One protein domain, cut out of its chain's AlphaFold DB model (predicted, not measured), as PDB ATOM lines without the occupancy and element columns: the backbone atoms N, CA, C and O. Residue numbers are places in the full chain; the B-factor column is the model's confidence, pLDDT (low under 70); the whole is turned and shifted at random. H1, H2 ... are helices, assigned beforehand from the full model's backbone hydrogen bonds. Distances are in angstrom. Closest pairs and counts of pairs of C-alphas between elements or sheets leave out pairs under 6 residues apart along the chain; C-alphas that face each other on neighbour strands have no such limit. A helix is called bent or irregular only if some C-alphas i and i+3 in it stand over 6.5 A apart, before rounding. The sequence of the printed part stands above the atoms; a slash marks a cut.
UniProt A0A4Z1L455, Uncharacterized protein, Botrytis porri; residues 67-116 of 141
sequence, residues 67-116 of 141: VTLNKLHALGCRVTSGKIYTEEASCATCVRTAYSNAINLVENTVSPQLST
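AT A GLANCE: This is residues 67 to 116 of the 141 residues of an uncharacterized protein of Botrytis porri (UniProt A0A4Z1L455). A short helix, H1, lies beside the first part of a long helix, H2, in a lopsided helical hairpin closed by a wide loop, residues 75 to 91. Residues 103 to 116, of which 103 to 115 belong to H2, stand free and stick out as an arm that makes much of the length. The printed part has 50 residues with two named helices, H1 then H2, and no named strand: all helix, loose, radius of gyration of the C-alphas 13.7 A, spans 45 by 20 by 15 A.

IN THESE COORDINATES: H1, residues 69 to 74, begins at C-alpha 69 (147.423, 122.376, 105.231) and is 10.2 A long. H2, residues 92 to 115, is 32.8 A long and ends at C-alpha 115 (141.740, 103.220, 120.293). Both are only just irregular: C-alphas 70 and 73 are 6.9 A apart, 108 and 111 6.7 A.

HOW THE PARTS SIT: H1 touches H2 with residues 92 to 99 of H2 alone, closest at the C-alphas of Leu 72 and Val 95, 6.2 A. They run opposite ways at a shallow tilt of 7 degrees. O i to N i+4 pairs within hydrogen-bond range number 0 of 2 in H1, with 2 of 3 O i to N i+3 pairs, and 18 of 20 in H2.

THE WHOLE: The farthest C-alphas, Glu 87 and Thr 116, are 45.2 A apart. The printed part has no cut; the link H1 to H2 is long. Residues 76 and 78 to 89 have pLDDT under 70.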
ATOM      1  N   VAL A  67     144.611 127.857 108.914       81.50
ATOM      2  CA  VAL A  67     144.825 127.600 107.491       81.50
ATOM      3  C   VAL A  67     144.762 126.096 107.265       81.50
ATOM      4  O   VAL A  67     145.366 125.326 108.009       81.50
ATOM      5  N   THR A  68     144.067 125.668 106.214       84.38
ATOM      6  CA  THR A  68     144.113 124.275 105.765       84.38
ATOM      7  C   THR A  68     145.508 123.930 105.236       84.38
ATOM      8  O   THR A  68     146.095 124.703 104.481       84.38
ATOM      9  N   LEU A  69     146.045 122.757 105.592       84.31
ATOM     10  CA  LEU A  69     147.423 122.376 105.231       84.31
ATOM     11  C   LEU A  69     147.705 122.486 103.722       84.31
ATOM     12  O   LEU A  69     148.766 122.960 103.328       84.31
ATOM     13  N   ASN A  70     146.722 122.157 102.878       82.69
ATOM     14  CA  ASN A  70     146.828 122.263 101.419       82.69
ATOM     15  C   ASN A  70     146.997 123.701 100.891       82.69
ATOM     16  O   ASN A  70     147.438 123.884  99.761       82.69
ATOM     17  N   LYS A  71     146.658 124.724 101.684       83.25
ATOM     18  CA  LYS A  71     146.813 126.139 101.318       83.25
ATOM     19  C   LYS A  71     148.121 126.742 101.825       83.25
ATOM     20  O   LYS A  71     148.461 127.843 101.409       83.25
ATOM     21  N   LEU A  72     148.881 126.046 102.678       80.25
ATOM     22  CA  LEU A  72     150.119 126.586 103.259       80.25
ATOM     23  C   LEU A  72     151.178 126.932 102.212       80.25
ATOM     24  O   LEU A  72     151.898 127.911 102.384       80.25
ATOM     25  N   HIS A  73     151.239 126.173 101.117       78.75
ATOM     26  CA  HIS A  73     152.167 126.434 100.014       78.75
ATOM     27  C   HIS A  73     151.980 127.801  99.355       78.75
ATOM     28  O   HIS A  73     152.916 128.274  98.727       78.75
ATOM     29  N   ALA A  74     150.797 128.408  99.480       77.69
ATOM     30  CA  ALA A  74     150.470 129.695  98.876       77.69
ATOM     31  C   ALA A  74     150.589 130.877  99.857       77.69
ATOM     32  O   ALA A  74     150.311 132.011  99.475       77.69
ATOM     33  N   LEU A  75     150.927 130.632 101.130       72.06
ATOM     34  CA  LEU A  75     150.882 131.658 102.181       72.06
ATOM     35  C   LEU A  75     152.248 132.176 102.646       72.06
ATOM     36  O   LEU A  75     152.266 133.109 103.456       72.06
ATOM     37  N   GLY A  76     153.356 131.598 102.173       68.25
ATOM     38  CA  GLY A  76     154.710 131.923 102.636       68.25
ATOM     39  C   GLY A  76     154.941 131.624 104.128       68.25
ATOM     40  O   GLY A  76     154.086 131.049 104.813       68.25
ATOM     41  N   CYS A  77     156.107 131.999 104.673       71.81
ATOM     42  CA  CYS A  77     156.343 131.881 106.116       71.81
ATOM     43  C   CYS A  77     155.605 133.026 106.858       71.81
ATOM     44  O   CYS A  77     156.060 134.173 106.853       71.81
ATOM     45  N   ARG A  78     154.486 132.728 107.536       63.69
ATOM     46  CA  ARG A  78     153.781 133.682 108.418       63.69
ATOM     47  C   ARG A  78     154.235 133.508 109.868       63.69
ATOM     48  O   ARG A  78     153.871 132.524 110.506       63.69
ATOM     49  N   VAL A  79     154.996 134.461 110.409       58.28
ATOM     50  CA  VAL A  79     155.255 134.535 111.858       58.28
ATOM     51  C   VAL A  79     154.081 135.257 112.516       58.28
ATOM     52  O   VAL A  79     153.638 136.302 112.040       58.28
ATOM     53  N   THR A  80     153.601 134.738 113.644       54.78
ATOM     54  CA  THR A  80     152.509 135.285 114.474       54.78
ATOM     55  C   THR A  80     152.756 136.693 115.044       54.78
ATOM     56  O   THR A  80     151.910 137.207 115.766       54.78
ATOM     57  N   SER A  81     153.860 137.352 114.677       52.41
ATOM     58  CA  SER A  81     154.264 138.681 115.160       52.41
ATOM     59  C   SER A  81     154.382 139.732 114.045       52.41
ATOM     60  O   SER A  81     155.115 140.706 114.196       52.41
ATOM     61  N   GLY A  82     153.718 139.532 112.901       51.91
ATOM     62  CA  GLY A  82     153.645 140.536 111.829       51.91
ATOM     63  C   GLY A  82     154.916 140.702 110.985       51.91
ATOM     64  O   GLY A  82     154.969 141.596 110.146       51.91
ATOM     65  N   LYS A  83     155.929 139.845 111.164       48.62
ATOM     66  CA  LYS A  83     157.123 139.801 110.307       48.62
ATOM     67  C   LYS A  83     157.055 138.618 109.346       48.62
ATOM     68  O   LYS A  83     156.924 137.470 109.766       48.62
ATOM     69  N   ILE A  84     157.158 138.916 108.057       55.50
ATOM     70  CA  ILE A  84     157.307 137.927 106.991       55.50
ATOM     71  C   ILE A  84     158.798 137.572 106.922       55.50
ATOM     72  O   ILE A  84     159.634 138.471 106.866       55.50
ATOM     73  N   TYR A  85     159.144 136.283 106.993       52.44
ATOM     74  CA  TYR A  85     160.552 135.847 106.964       52.44
ATOM     75  C   TYR A  85     161.123 135.834 105.535       52.44
ATOM     76  O   TYR A  85     162.323 136.012 105.356       52.44
ATOM     77  N   THR A  86     160.267 135.628 104.527       56.69
ATOM     78  CA  THR A  86     160.638 135.535 103.107       56.69
ATOM     79  C   THR A  86     159.496 136.045 102.226       56.69
ATOM     80  O   THR A  86     158.342 135.700 102.477       56.69
ATOM     81  N   GLU A  87     159.794 136.789 101.158       57.44
ATOM     82  CA  GLU A  87     158.787 137.143 100.134       57.44
ATOM     83  C   GLU A  87     158.415 135.962  99.222       57.44
ATOM     84  O   GLU A  87     157.488 136.046  98.418       57.44
ATOM     85  N   GLU A  88     159.109 134.829  99.361       62.78
ATOM     86  CA  GLU A  88     158.798 133.615  98.617       62.78
ATOM     87  C   GLU A  88     157.432 133.042  99.019       62.78
ATOM     88  O   GLU A  88     157.150 132.776 100.193       62.78
ATOM     89  N   ALA A  89     156.592 132.810  98.006       61.47
ATOM     90  CA  ALA A  89     155.223 132.315  98.150       61.47
ATOM     91  C   ALA A  89     155.138 130.967  98.889       61.47
ATOM     92  O   ALA A  89     154.127 130.692  99.538       61.47
ATOM     93  N   SER A  90     156.201 130.154  98.847       71.31
ATOM     94  CA  SER A  90     156.261 128.841  99.487       71.31
ATOM     95  C   SER A  90     157.454 128.708 100.428       71.31
ATOM     96  O   SER A  90     158.603 128.818 100.018       71.31
ATOM     97  N   CYS A  91     157.178 128.369 101.683       78.12
ATOM     98  CA  CYS A  91     158.189 128.120 102.701       78.12
ATOM     99  C   CYS A  91     158.242 126.618 102.997       78.12
ATOM    100  O   CYS A  91     157.465 126.115 103.813       78.12
ATOM    101  N   ALA A  92     159.133 125.884 102.319       80.75
ATOM    102  CA  ALA A  92     159.213 124.421 102.419       80.75
ATOM    103  C   ALA A  92     159.384 123.936 103.870       80.75
ATOM    104  O   ALA A  92     158.775 122.946 104.275       80.75
ATOM    105  N   THR A  93     160.148 124.675 104.679       82.56
ATOM    106  CA  THR A  93     160.309 124.398 106.111       82.56
ATOM    107  C   THR A  93     158.987 124.523 106.866       82.56
ATOM    108  O   THR A  93     158.618 123.585 107.565       82.56
ATOM    109  N   CYS A  94     158.234 125.617 106.696       81.12
ATOM    110  CA  CYS A  94     156.936 125.790 107.363       81.12
ATOM    111  C   CYS A  94     155.921 124.731 106.934       81.12
ATOM    112  O   CYS A  94     155.218 124.197 107.788       81.12
ATOM    113  N   VAL A  95     155.866 124.403 105.638       84.50
ATOM    114  CA  VAL A  95     155.007 123.325 105.133       84.50
ATOM    115  C   VAL A  95     155.375 122.018 105.825       84.50
ATOM    116  O   VAL A  95     154.528 121.418 106.483       84.50
ATOM    117  N   ARG A  96     156.644 121.603 105.753       87.56
ATOM    118  CA  ARG A  96     157.105 120.353 106.362       87.56
ATOM    119  C   ARG A  96     156.792 120.307 107.855       87.56
ATOM    120  O   ARG A  96     156.212 119.331 108.314       87.56
ATOM    121  N   THR A  97     157.099 121.370 108.596       87.25
ATOM    122  CA  THR A  97     156.808 121.455 110.033       87.25
ATOM    123  C   THR A  97     155.310 121.361 110.322       87.25
ATOM    124  O   THR A  97     154.918 120.644 111.238       87.25
ATOM    125  N   ALA A  98     154.455 122.031 109.545       87.06
ATOM    126  CA  ALA A  98     153.009 121.966 109.741       87.06
ATOM    127  C   ALA A  98     152.454 120.553 109.504       87.06
ATOM    128  O   ALA A  98     151.662 120.066 110.314       87.06
ATOM    129  N   TYR A  99     152.907 119.871 108.449       91.06
ATOM    130  CA  TYR A  99     152.542 118.477 108.191       91.06
ATOM    131  C   TYR A  99     153.059 117.542 109.291       91.06
ATOM    132  O   TYR A  99     152.287 116.734 109.804       91.06
ATOM    133  N   SER A 100     154.315 117.687 109.724       91.62
ATOM    134  CA  SER A 100     154.869 116.900 110.834       91.62
ATOM    135  C   SER A 100     154.092 117.109 112.136       91.62
ATOM    136  O   SER A 100     153.809 116.142 112.835       91.62
ATOM    137  N   ASN A 101     153.685 118.342 112.450       89.19
ATOM    138  CA  ASN A 101     152.865 118.629 113.628       89.19
ATOM    139  C   ASN A 101     151.487 117.960 113.541       89.19
ATOM    140  O   ASN A 101     151.015 117.405 114.532       89.19
ATOM    141  N   ALA A 102     150.853 117.989 112.366       88.62
ATOM    142  CA  ALA A 102     149.564 117.341 112.151       88.62
ATOM    143  C   ALA A 102     149.659 115.814 112.291       88.62
ATOM    144  O   ALA A 102     148.846 115.223 112.998       88.62
ATOM    145  N   ILE A 103     150.676 115.194 111.683       91.25
ATOM    146  CA  ILE A 103     150.941 113.754 111.811       91.25
ATOM    147  C   ILE A 103     151.189 113.397 113.278       91.25
ATOM    148  O   ILE A 103     150.508 112.528 113.811       91.25
ATOM    149  N   ASN A 104     152.064 114.132 113.969       90.56
ATOM    150  CA  ASN A 104     152.355 113.892 115.384       90.56
ATOM    151  C   ASN A 104     151.109 114.005 116.271       90.56
ATOM    152  O   ASN A 104     150.936 113.196 117.182       90.56
ATOM    153  N   LEU A 105     150.228 114.979 116.019       86.19
ATOM    154  CA  LEU A 105     148.962 115.101 116.747       86.19
ATOM    155  C   LEU A 105     148.062 113.883 116.496       86.19
ATOM    156  O   LEU A 105     147.486 113.334 117.437       86.19
ATOM    157  N   VAL A 106     147.940 113.446 115.241       86.12
ATOM    158  CA  VAL A 106     147.102 112.297 114.882       86.12
ATOM    159  C   VAL A 106     147.655 111.010 115.488       86.12
ATOM    160  O   VAL A 106     146.930 110.311 116.192       86.12
ATOM    161  N   GLU A 107     148.927 110.711 115.261       90.75
ATOM    162  CA  GLU A 107     149.545 109.441 115.645       90.75
ATOM    163  C   GLU A 107     149.752 109.316 117.150       90.75
ATOM    164  O   GLU A 107     149.479 108.259 117.712       90.75
ATOM    165  N   ASN A 108     150.183 110.389 117.818       87.94
ATOM    166  CA  ASN A 108     150.582 110.314 119.224       87.94
ATOM    167  C   ASN A 108     149.496 110.791 120.192       87.94
ATOM    168  O   ASN A 108     149.607 110.549 121.390       87.94
ATOM    169  N   THR A 109     148.455 111.482 119.712       84.19
ATOM    170  CA  THR A 109     147.380 111.995 120.579       84.19
ATOM    171  C   THR A 109     146.011 111.459 120.183       84.19
ATOM    172  O   THR A 109     145.359 110.813 120.999       84.19
ATOM    173  N   VAL A 110     145.565 111.688 118.945       82.25
ATOM    174  CA  VAL A 110     144.190 111.350 118.537       82.25
ATOM    175  C   VAL A 110     144.000 109.837 118.439       82.25
ATOM    176  O   VAL A 110     143.128 109.292 119.111       82.25
ATOM    177  N   SER A 111     144.814 109.138 117.649       83.69
ATOM    178  CA  SER A 111     144.671 107.697 117.410       83.69
ATOM    179  C   SER A 111     144.771 106.853 118.688       83.69
ATOM    180  O   SER A 111     143.902 105.997 118.881       83.69
ATOM    181  N   PRO A 112     145.733 107.087 119.606       84.00
ATOM    182  CA  PRO A 112     145.809 106.341 120.860       84.00
ATOM    183  C   PRO A 112     144.586 106.576 121.743       84.00
ATOM    184  O   PRO A 112     144.074 105.653 122.360       84.00
ATOM    185  N   GLN A 113     144.067 107.799 121.782       76.75
ATOM    186  CA  GLN A 113     142.863 108.088 122.548       76.75
ATOM    187  C   GLN A 113     141.627 107.418 121.939       76.75
ATOM    188  O   GLN A 113     140.856 106.774 122.655       76.75
ATOM    189  N   LEU A 114     141.467 107.483 120.617       75.88
ATOM    190  CA  LEU A 114     140.377 106.808 119.914       75.88
ATOM    191  C   LEU A 114     140.421 105.285 120.080       75.88
ATOM    192  O   LEU A 114     139.368 104.672 120.230       75.88
ATOM    193  N   SER A 115     141.609 104.674 120.120       79.38
ATOM    194  CA  SER A 115     141.740 103.220 120.293       79.38
ATOM    195  C   SER A 115     141.256 102.732 121.664       79.38
ATOM    196  O   SER A 115     140.800 101.595 121.786       79.38
ATOM    197  N   THR A 116     141.278 103.592 122.690       73.62
ATOM    198  CA  THR A 116     140.726 103.266 124.020       73.62
ATOM    199  C   THR A 116     139.201 103.352 124.085       73.62
ATOM    200  O   THR A 116     138.595 102.873 125.049       73.62
TER     201      THR A 116